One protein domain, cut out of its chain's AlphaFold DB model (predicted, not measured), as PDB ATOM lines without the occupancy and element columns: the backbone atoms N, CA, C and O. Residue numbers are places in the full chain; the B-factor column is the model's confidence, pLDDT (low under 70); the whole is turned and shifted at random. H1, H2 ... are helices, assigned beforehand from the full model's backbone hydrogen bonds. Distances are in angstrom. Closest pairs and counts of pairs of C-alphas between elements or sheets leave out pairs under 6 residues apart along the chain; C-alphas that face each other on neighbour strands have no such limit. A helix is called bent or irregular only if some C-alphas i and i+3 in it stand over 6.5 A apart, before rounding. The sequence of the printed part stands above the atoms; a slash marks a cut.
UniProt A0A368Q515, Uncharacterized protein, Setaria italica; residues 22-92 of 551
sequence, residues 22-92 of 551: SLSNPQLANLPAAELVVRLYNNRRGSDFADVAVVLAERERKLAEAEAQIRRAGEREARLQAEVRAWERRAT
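What this domain is: This is residues 22 to 92 of the 551 residues of an uncharacterized protein of Setaria italica (UniProt A0A368Q515). One very long, straight helix, H3, makes the length of this domain, with a small compact head built round its first part. In the head, the short helix H2 folds back along the beginning of H3 as an uneven helical hairpin, and the very short H1 packs on H3 as well; residues 60 to 92 of H3 stick out from the head as a long arm. The printed part has 71 residues, with three named helices in the order H1, H2, H3 along the chain and no named strand, and its class is all helix. The whole is extended, with a radius of gyration of the C-alphas of 21.8 A, and its C-alphas span 70 by 21 by 14 A along their three main axes.

How they stand to each other: From Ser 22 the backbone leads to H1, residues 26 to 30. A tight link of 2 residues joins it to H2, residues 33 to 42. H1 and H2 are close but not clearly touching, with 1 pair of C-alphas within 8 A, those of Leu 28 and Leu 36, 7.0 A apart. A second tight link, of 3 residues, leads from H2 to H3, residues 46 to 92. H2 and H3 touch, and their closest C-alphas are those of Leu 40 and Phe 49, 6.6 A apart. They run opposite ways at a shallow tilt of 11 degrees and form a helical hairpin. H3 touches H2 with a part of its length alone, residues 48 to 56. H1 and H3 touch too, with 4 pairs of C-alphas within 8 A, and the closest are those of Ala 29 and Val 55, 5.9 A apart. Here H3 takes part with residues 51 to 55 alone. Residues 60 to 92, which belong to H3, stand free: no C-alpha 8 or more residues away along the chain comes within 10 A of them. In the backbones of H2 and H3, every O i to N i+4 pair is within hydrogen-bond range. In H1, 0 of 1 such pairs is within range, while 2 of 2 pairs of O i and N i+3 are.

Where its parts are: The first printed C-alpha, that of Ser 22, is at (41.766, -51.660, -71.761). H1 runs from Pro 26, whose C-alpha is at (37.539, -55.447, -77.641), to Asn 30. H2 runs from Ala 33 to Asn 42 and measures 14.5 A from first to last C-alpha. H3 runs from Gly 46, with its C-alpha at (29.717, -41.994, -74.575), to Thr 92, with its C-alpha at (86.900, -48.349, -112.358). It has 47 residues and measures 68.8 A from first to last C-alpha, and it is not bent.

The domain as a whole: The outline is a rod, and the two C-alphas farthest apart, those of Arg 45 and Thr 92, are 70.3 A apart. The first and last printed C-alphas, those of Ser 22 and Thr 92, are 60.8 A apart. The radius of gyration is 1.96 times that of a compact globule of 71 residues. Without the free stretch, the body has 38 residues, spans 22 by 18 by 15 A and has a radius of gyration of 8.8 A, 1.00 times that of a compact globule of as many residues. The printed part has no cut, and both links between the helices are tight. The mean pLDDT of the printed part is 90.5, and no printed residue is under 70.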
ATOM      1  N   SER A  22      42.659 -52.414 -72.656       85.50
ATOM      2  CA  SER A  22      41.766 -51.660 -71.761       85.50
ATOM      3  C   SER A  22      40.480 -51.163 -72.431       85.50
ATOM      4  O   SER A  22      39.771 -50.356 -71.835       85.50
ATOM      5  N   LEU A  23      40.180 -51.599 -73.660       89.25
ATOM      6  CA  LEU A  23      38.925 -51.252 -74.332       89.25
ATOM      7  C   LEU A  23      37.741 -51.909 -73.617       89.25
ATOM      8  O   LEU A  23      37.770 -53.108 -73.335       89.25
ATOM      9  N   SER A  24      36.673 -51.144 -73.389       86.75
ATOM     10  CA  SER A  24      35.431 -51.688 -72.822       86.75
ATOM     11  C   SER A  24      34.776 -52.677 -73.794       86.75
ATOM     12  O   SER A  24      34.107 -53.623 -73.375       86.75
ATOM     13  N   ASN A  25      35.005 -52.487 -75.099       88.12
ATOM     14  CA  ASN A  25      34.601 -53.403 -76.152       88.12
ATOM     15  C   ASN A  25      35.776 -53.817 -77.068       88.12
ATOM     16  O   ASN A  25      36.100 -53.105 -78.026       88.12
ATOM     17  N   PRO A  26      36.380 -55.004 -76.863       88.81
ATOM     18  CA  PRO A  26      37.539 -55.447 -77.641       88.81
ATOM     19  C   PRO A  26      37.226 -55.706 -79.123       88.81
ATOM     20  O   PRO A  26      38.134 -55.709 -79.951       88.81
ATOM     21  N   GLN A  27      35.952 -55.880 -79.499       91.25
ATOM     22  CA  GLN A  27      35.565 -56.097 -80.898       91.25
ATOM     23  C   GLN A  27      35.813 -54.862 -81.774       91.25
ATOM     24  O   GLN A  27      35.990 -55.001 -82.983       91.25
ATOM     25  N   LEU A  28      35.862 -53.662 -81.182       91.75
ATOM     26  CA  LEU A  28      36.136 -52.419 -81.906       91.75
ATOM     27  C   LEU A  28      37.543 -52.403 -82.518       91.75
ATOM     28  O   LEU A  28      37.741 -51.836 -83.588       91.75
ATOM     29  N   ALA A  29      38.516 -53.084 -81.907       91.00
ATOM     30  CA  ALA A  29      39.885 -53.112 -82.416       91.00
ATOM     31  C   ALA A  29      39.999 -53.735 -83.823       91.00
ATOM     32  O   ALA A  29      40.884 -53.352 -84.594       91.00
ATOM     33  N   ASN A  30      39.081 -54.644 -84.176       93.31
ATOM     34  CA  ASN A  30      39.118 -55.406 -85.427       93.31
ATOM     35  C   ASN A  30      38.284 -54.788 -86.561       93.31
ATOM     36  O   ASN A  30      38.385 -55.246 -87.695       93.31
ATOM     37  N   LEU A  31      37.478 -53.755 -86.294       94.62
ATOM     38  CA  LEU A  31      36.599 -53.174 -87.314       94.62
ATOM     39  C   LEU A  31      37.348 -52.186 -88.221       94.62
ATOM     40  O   LEU A  31      38.139 -51.382 -87.720       94.62
ATOM     41  N   PRO A  32      37.101 -52.168 -89.540       93.38
ATOM     42  CA  PRO A  32      37.625 -51.132 -90.421       93.38
ATOM     43  C   PRO A  32      37.195 -49.730 -89.963       93.38
ATOM     44  O   PRO A  32      36.149 -49.554 -89.341       93.38
ATOM     45  N   ALA A  33      37.996 -48.707 -90.283       90.06
ATOM     46  CA  ALA A  33      37.728 -47.328 -89.857       90.06
ATOM     47  C   ALA A  33      36.326 -46.834 -90.271       90.06
ATOM     48  O   ALA A  33      35.648 -46.188 -89.479       90.06
ATOM     49  N   ALA A  34      35.857 -47.211 -91.465       91.56
ATOM     50  CA  ALA A  34      34.510 -46.887 -91.937       91.56
ATOM     51  C   ALA A  34      33.409 -47.497 -91.047       91.56
ATOM     52  O   ALA A  34      32.442 -46.821 -90.704       91.56
ATOM     53  N   GLU A  35      33.575 -48.747 -90.610       94.00
ATOM     54  CA  GLU A  35      32.612 -49.423 -89.735       94.00
ATOM     55  C   GLU A  35      32.622 -48.858 -88.312       94.00
ATOM     56  O   GLU A  35      31.574 -48.799 -87.670       94.00
ATOM     57  N   LEU A  36      33.772 -48.373 -87.833       93.94
ATOM     58  CA  LEU A  36      33.851 -47.646 -86.563       93.94
ATOM     59  C   LEU A  36      33.017 -46.360 -86.605       93.94
ATOM     60  O   LEU A  36      32.264 -46.093 -85.671       93.94
ATOM     61  N   VAL A  37      33.077 -45.607 -87.707       90.88
ATOM     62  CA  VAL A  37      32.274 -44.386 -87.895       90.88
ATOM     63  C   VAL A  37      30.779 -44.706 -87.978       90.88
ATOM     64  O   VAL A  37      29.978 -44.061 -87.301       90.88
ATOM     65  N   VAL A  38      30.389 -45.739 -88.735       92.56
ATOM     66  CA  VAL A  38      28.987 -46.194 -88.806       92.56
ATOM     67  C   VAL A  38      28.479 -46.622 -87.426       92.56
ATOM     68  O   VAL A  38      27.351 -46.307 -87.041       92.56
ATOM     69  N   ARG A  39      29.318 -47.297 -86.634       90.06
ATOM     70  CA  ARG A  39      28.964 -47.731 -85.281       90.06
ATOM     71  C   ARG A  39      28.791 -46.555 -84.318       90.06
ATOM     72  O   ARG A  39      27.847 -46.586 -83.534       90.06
ATOM     73  N   LEU A  40      29.622 -45.515 -84.418       92.50
ATOM     74  CA  LEU A  40      29.447 -44.268 -83.660       92.50
ATOM     75  C   LEU A  40      28.172 -43.514 -84.056       92.50
ATOM     76  O   LEU A  40      27.509 -42.927 -83.202       92.50
ATOM     77  N   TYR A  41      27.807 -43.545 -85.339       91.25
ATOM     78  CA  TYR A  41      26.575 -42.921 -85.821       91.25
ATOM     79  C   TYR A  41      25.326 -43.617 -85.260       91.25
ATOM     80  O   TYR A  41      24.390 -42.954 -84.810       91.25
ATOM     81  N   ASN A  42      25.348 -44.953 -85.231       90.50
ATOM     82  CA  ASN A  42      24.222 -45.774 -84.788       90.50
ATOM     83  C   ASN A  42      24.103 -45.875 -83.258       90.50
ATOM     84  O   ASN A  42      22.991 -45.951 -82.739       90.50
ATOM     85  N   ASN A  43      25.219 -45.856 -82.521       85.44
ATOM     86  CA  ASN A  43      25.239 -45.974 -81.063       85.44
ATOM     87  C   ASN A  43      25.902 -44.758 -80.422       85.44
ATOM     88  O   ASN A  43      27.118 -44.677 -80.282       85.44
ATOM     89  N   ARG A  44      25.076 -43.828 -79.931       86.12
ATOM     90  CA  ARG A  44      25.542 -42.593 -79.279       86.12
ATOM     91  C   ARG A  44      25.937 -42.772 -77.807       86.12
ATOM     92  O   ARG A  44      25.753 -41.863 -76.998       86.12
ATOM     93  N   ARG A  45      26.438 -43.946 -77.413       89.50
ATOM     94  CA  ARG A  45      26.909 -44.160 -76.037       89.50
ATOM     95  C   ARG A  45      28.282 -43.522 -75.873       89.50
ATOM     96  O   ARG A  45      29.194 -43.829 -76.628       89.50
ATOM     97  N   GLY A  46      28.444 -42.673 -74.857       85.69
ATOM     98  CA  GLY A  46      29.717 -41.994 -74.575       85.69
ATOM     99  C   GLY A  46      30.910 -42.947 -74.404       85.69
ATOM    100  O   GLY A  46      32.023 -42.596 -74.782       85.69
ATOM    101  N   SER A  47      30.675 -44.170 -73.912       88.75
ATOM    102  CA  SER A  47      31.697 -45.222 -73.795       88.75
ATOM    103  C   SER A  47      32.274 -45.653 -75.145       88.75
ATOM    104  O   SER A  47      33.478 -45.857 -75.259       88.75
ATOM    105  N   ASP A  48      31.434 -45.744 -76.176       88.62
ATOM    106  CA  ASP A  48      31.846 -46.222 -77.497       88.62
ATOM    107  C   ASP A  48      32.686 -45.151 -78.210       88.62
ATOM    108  O   ASP A  48      33.639 -45.483 -78.908       88.62
ATOM    109  N   PHE A  49      32.411 -43.863 -77.968       90.62
ATOM    110  CA  PHE A  49      33.263 -42.766 -78.447       90.62
ATOM    111  C   PHE A  49      34.668 -42.820 -77.847       90.62
ATOM    112  O   PHE A  49      35.643 -42.635 -78.576       90.62
ATOM    113  N   ALA A  50      34.781 -43.095 -76.545       90.31
ATOM    114  CA  ALA A  50      36.075 -43.215 -75.879       90.31
ATOM    115  C   ALA A  50      36.874 -44.414 -76.420       90.31
ATOM    116  O   ALA A  50      38.039 -44.256 -76.784       90.31
ATOM    117  N   ASP A  51      36.240 -45.581 -76.555       91.44
ATOM    118  CA  ASP A  51      36.897 -46.777 -77.091       91.44
ATOM    119  C   ASP A  51      37.316 -46.593 -78.565       91.44
ATOM    120  O   ASP A  51      38.432 -46.956 -78.942       91.44
ATOM    121  N   VAL A  52      36.467 -45.994 -79.414       91.25
ATOM    122  CA  VAL A  52      36.816 -45.730 -80.823       91.25
ATOM    123  C   VAL A  52      37.952 -44.711 -80.938       91.25
ATOM    124  O   VAL A  52      38.844 -44.905 -81.764       91.25
ATOM    125  N   ALA A  53      37.978 -43.672 -80.097       90.31
ATOM    126  CA  ALA A  53      39.081 -42.710 -80.071       90.31
ATOM    127  C   ALA A  53      40.419 -43.383 -79.718       90.31
ATOM    128  O   ALA A  53      41.423 -43.122 -80.377       90.31
ATOM    129  N   VAL A  54      40.426 -44.307 -78.748       90.81
ATOM    130  CA  VAL A  54      41.621 -45.098 -78.399       90.81
ATOM    131  C   VAL A  54      42.056 -45.994 -79.563       90.81
ATOM    132  O   VAL A  54      43.244 -46.052 -79.877       90.81
ATOM    133  N   VAL A  55      41.117 -46.658 -80.252       92.19
ATOM    134  CA  VAL A  55      41.432 -47.495 -81.427       92.19
ATOM    135  C   VAL A  55      42.026 -46.666 -82.568       92.19
ATOM    136  O   VAL A  55      42.984 -47.108 -83.204       92.19
ATOM    137  N   LEU A  56      41.481 -45.477 -82.842       91.88
ATOM    138  CA  LEU A  56      41.996 -44.593 -83.888       91.88
ATOM    139  C   LEU A  56      43.379 -44.038 -83.531       91.88
ATOM    140  O   LEU A  56      44.272 -44.120 -84.369       91.88
ATOM    141  N   ALA A  57      43.585 -43.584 -82.293       89.38
ATOM    142  CA  ALA A  57      44.886 -43.100 -81.826       89.38
ATOM    143  C   ALA A  57      45.968 -44.190 -81.898       89.38
ATOM    144  O   ALA A  57      47.086 -43.944 -82.347       89.38
ATOM    145  N   GLU A  58      45.635 -45.430 -81.525       91.12
ATOM    146  CA  GLU A  58      46.567 -46.553 -81.632       91.12
ATOM    147  C   GLU A  58      46.884 -46.911 -83.092       91.12
ATOM    148  O   GLU A  58      48.020 -47.255 -83.424       91.12
ATOM    149  N   ARG A  59      45.895 -46.832 -83.989       92.44
ATOM    150  CA  ARG A  59      46.112 -47.056 -85.426       92.44
ATOM    151  C   ARG A  59      46.971 -45.966 -86.045       92.44
ATOM    152  O   ARG A  59      47.873 -46.291 -86.809       92.44
ATOM    153  N   GLU A  60      46.724 -44.710 -85.695       91.56
ATOM    154  CA  GLU A  60      47.536 -43.571 -86.119       91.56
ATOM    155  C   GLU A  60      48.978 -43.718 -85.626       91.56
ATOM    156  O   GLU A  60      49.913 -43.587 -86.412       91.56
ATOM    157  N   ARG A  61      49.171 -44.121 -84.364       90.00
ATOM    158  CA  ARG A  61      50.496 -44.427 -83.811       90.00
ATOM    159  C   ARG A  61      51.203 -45.535 -84.588       90.00
ATOM    160  O   ARG A  61      52.355 -45.364 -84.974       90.00
ATOM    161  N   LYS A  62      50.521 -46.650 -84.870       88.75
ATOM    162  CA  LYS A  62      51.083 -47.748 -85.677       88.75
ATOM    163  C   LYS A  62      51.408 -47.316 -87.104       88.75
ATOM    164  O   LYS A  62      52.410 -47.762 -87.655       88.75
ATOM    165  N   LEU A  63      50.586 -46.451 -87.697       92.12
ATOM    166  CA  LEU A  63      50.825 -45.902 -89.028       92.12
ATOM    167  C   LEU A  63      52.060 -44.994 -89.026       92.12
ATOM    168  O   LEU A  63      52.930 -45.165 -89.876       92.12
ATOM    169  N   ALA A  64      52.203 -44.123 -88.026       89.69
ATOM    170  CA  ALA A  64      53.392 -43.295 -87.841       89.69
ATOM    171  C   ALA A  64      54.659 -44.135 -87.575       89.69
ATOM    172  O   ALA A  64      55.734 -43.831 -88.097       89.69
ATOM    173  N   GLU A  65      54.554 -45.221 -86.800       88.81
ATOM    174  CA  GLU A  65      55.649 -46.175 -86.583       88.81
ATOM    175  C   GLU A  65      56.048 -46.890 -87.885       88.81
ATOM    176  O   GLU A  65      57.242 -47.004 -88.175       88.81
ATOM    177  N   ALA A  66      55.075 -47.329 -88.690       87.12
ATOM    178  CA  ALA A  66      55.316 -47.943 -89.994       87.12
ATOM    179  C   ALA A  66      55.961 -46.953 -90.979       87.12
ATOM    180  O   ALA A  66      56.951 -47.284 -91.630       87.12
ATOM    181  N   GLU A  67      55.481 -45.712 -91.034       90.56
ATOM    182  CA  GLU A  67      56.075 -44.650 -91.850       90.56
ATOM    183  C   GLU A  67      57.515 -44.336 -91.412       90.56
ATOM    184  O   GLU A  67      58.416 -44.193 -92.241       90.56
ATOM    185  N   ALA A  68      57.779 -44.295 -90.101       89.25
ATOM    186  CA  ALA A  68      59.133 -44.142 -89.576       89.25
ATOM    187  C   ALA A  68      60.038 -45.331 -89.945       89.25
ATOM    188  O   ALA A  68      61.223 -45.136 -90.218       89.25
ATOM    189  N   GLN A  69      59.513 -46.561 -89.976       87.06
ATOM    190  CA  GLN A  69      60.261 -47.727 -90.457       87.06
ATOM    191  C   GLN A  69      60.576 -47.631 -91.954       87.06
ATOM    192  O   GLN A  69      61.717 -47.897 -92.330       87.06
ATOM    193  N   ILE A  70      59.624 -47.192 -92.783       88.25
ATOM    194  CA  ILE A  70      59.837 -46.965 -94.221       88.25
ATOM    195  C   ILE A  70      60.926 -45.909 -94.440       88.25
ATOM    196  O   ILE A  70      61.849 -46.143 -95.217       88.25
ATOM    197  N   ARG A  71      60.898 -44.789 -93.701       90.06
ATOM    198  CA  ARG A  71      61.958 -43.766 -93.777       90.06
ATOM    199  C   ARG A  71      63.336 -44.323 -93.417       90.06
ATOM    200  O   ARG A  71      64.282 -44.131 -94.173       90.06
ATOM    201  N   ARG A  72      63.446 -45.091 -92.325       89.38
ATOM    202  CA  ARG A  72      64.710 -45.755 -91.945       89.38
ATOM    203  C   ARG A  72      65.176 -46.771 -92.990       89.38
ATOM    204  O   ARG A  72      66.379 -46.936 -93.181       89.38
ATOM    205  N   ALA A  73      64.253 -47.479 -93.642       86.12
ATOM    206  CA  ALA A  73      64.584 -48.392 -94.731       86.12
ATOM    207  C   ALA A  73      65.131 -47.626 -95.946       86.12
ATOM    208  O   ALA A  73      66.183 -48.002 -96.458       86.12
ATOM    209  N   GLY A  74      64.504 -46.506 -96.324       92.25
ATOM    210  CA  GLY A  74      64.989 -45.626 -97.392       92.25
ATOM    211  C   GLY A  74      66.366 -45.017 -97.101       92.25
ATOM    212  O   GLY A  74      67.225 -44.981 -97.978       92.25
ATOM    213  N   GLU A  75      66.640 -44.616 -95.856       93.25
ATOM    214  CA  GLU A  75      67.974 -44.151 -95.437       93.25
ATOM    215  C   GLU A  75      69.041 -45.251 -95.563       93.25
ATOM    216  O   GLU A  75      70.160 -44.998 -96.019       93.25
ATOM    217  N   ARG A  76      68.704 -46.493 -95.185       90.81
ATOM    218  CA  ARG A  76      69.601 -47.649 -95.352       90.81
ATOM    219  C   ARG A  76      69.846 -47.965 -96.822       90.81
ATOM    220  O   ARG A  76      70.989 -48.228 -97.186       90.81
ATOM    221  N   GLU A  77      68.809 -47.916 -97.649       92.19
ATOM    222  CA  GLU A  77      68.926 -48.113 -99.092       92.19
ATOM    223  C   GLU A  77      69.838 -47.052 -99.721       92.19
ATOM    224  O   GLU A  77      70.795 -47.401-100.411       92.19
ATOM    225  N   ALA A  78      69.630 -45.771 -99.405       91.88
ATOM    226  CA  ALA A  78      70.476 -44.680 -99.887       91.88
ATOM    227  C   ALA A  78      71.947 -44.862 -99.474       91.88
ATOM    228  O   ALA A  78      72.860 -44.624-100.270       91.88
ATOM    229  N   ARG A  79      72.195 -45.336 -98.244       94.50
ATOM    230  CA  ARG A  79      73.547 -45.658 -97.764       94.50
ATOM    231  C   ARG A  79      74.183 -46.805 -98.551       94.50
ATOM    232  O   ARG A  79      75.337 -46.677 -98.956       94.50
ATOM    233  N   LEU A  80      73.451 -47.896 -98.776       94.06
ATOM    234  CA  LEU A  80      73.941 -49.040 -99.551       94.06
ATOM    235  C   LEU A  80      74.225 -48.648-101.005       94.06
ATOM    236  O   LEU A  80      75.272 -49.004-101.536       94.06
ATOM    237  N   GLN A  81      73.360 -47.846-101.629       92.00
ATOM    238  CA  GLN A  81      73.602 -47.323-102.976       92.00
ATOM    239  C   GLN A  81      74.868 -46.453-103.037       92.00
ATOM    240  O   GLN A  81      75.647 -46.556-103.985       92.00
ATOM    241  N   ALA A  82      75.111 -45.609-102.027       94.19
ATOM    242  CA  ALA A  82      76.334 -44.811-101.952       94.19
ATOM    243  C   ALA A  82      77.593 -45.685-101.799       94.19
ATOM    244  O   ALA A  82      78.631 -45.374-102.390       94.19
ATOM    245  N   GLU A  83      77.501 -46.779-101.042       93.81
ATOM    246  CA  GLU A  83      78.578 -47.752-100.878       93.81
ATOM    247  C   GLU A  83      78.861 -48.513-102.181       93.81
ATOM    248  O   GLU A  83      80.015 -48.579-102.598       93.81
ATOM    249  N   VAL A  84      77.826 -48.983-102.887       94.31
ATOM    250  CA  VAL A  84      77.963 -49.612-104.214       94.31
ATOM    251  C   VAL A  84      78.656 -48.666-105.195       94.31
ATOM    252  O   VAL A  84      79.666 -49.041-105.780       94.31
ATOM    253  N   ARG A  85      78.228 -47.398-105.284       94.75
ATOM    254  CA  ARG A  85      78.903 -46.393-106.132       94.75
ATOM    255  C   ARG A  85      80.349 -46.115-105.714       94.75
ATOM    256  O   ARG A  85      81.152 -45.648-106.521       94.75
ATOM    257  N   ALA A  86      80.699 -46.294-104.441       92.44
ATOM    258  CA  ALA A  86      82.084 -46.173-103.988       92.44
ATOM    259  C   ALA A  86      82.922 -47.382-104.432       92.44
ATOM    260  O   ALA A  86      84.057 -47.200-104.871       92.44
ATOM    261  N   TRP A  87      82.358 -48.590-104.372       91.38
ATOM    262  CA  TRP A  87      82.991 -49.805-104.888       91.38
ATOM    263  C   TRP A  87      83.145 -49.781-106.410       91.38
ATOM    264  O   TRP A  87      84.225 -50.091-106.899       91.38
ATOM    265  N   GLU A  88      82.133 -49.327-107.148       91.56
ATOM    266  CA  GLU A  88      82.206 -49.142-108.603       91.56
ATOM    267  C   GLU A  88      83.313 -48.159-108.991       91.56
ATOM    268  O   GLU A  88      84.086 -48.433-109.905       91.56
ATOM    269  N   ARG A  89      83.456 -47.045-108.257       90.12
ATOM    270  CA  ARG A  89      84.560 -46.095-108.468       90.12
ATOM    271  C   ARG A  89      85.931 -46.713-108.202       90.12
ATOM    272  O   ARG A  89      86.836 -46.513-108.997       90.12
ATOM    273  N   ARG A  90      86.083 -47.508-107.138       86.38
ATOM    274  CA  ARG A  90      87.340 -48.234-106.873       86.38
ATOM    275  C   ARG A  90      87.646 -49.297-107.924       86.38
ATOM    276  O   ARG A  90      88.807 -49.531-108.214       86.38
ATOM    277  N   ALA A  91      86.623 -49.955-108.464       84.44
ATOM    278  CA  ALA A  91      86.790 -50.958-109.512       84.44
ATOM    279  C   ALA A  91      87.118 -50.328-110.876       84.44
ATOM    280  O   ALA A  91      87.783 -50.956-111.695       84.44
ATOM    281  N   THR A  92      86.648 -49.101-111.121       82.25
ATOM    282  CA  THR A  92      86.900 -48.349-112.358       82.25
ATOM    283  C   THR A  92      88.138 -47.465-112.302       82.25
ATOM    284  O   THR A  92      88.568 -47.032-113.364       82.25
TER     285      THR A  92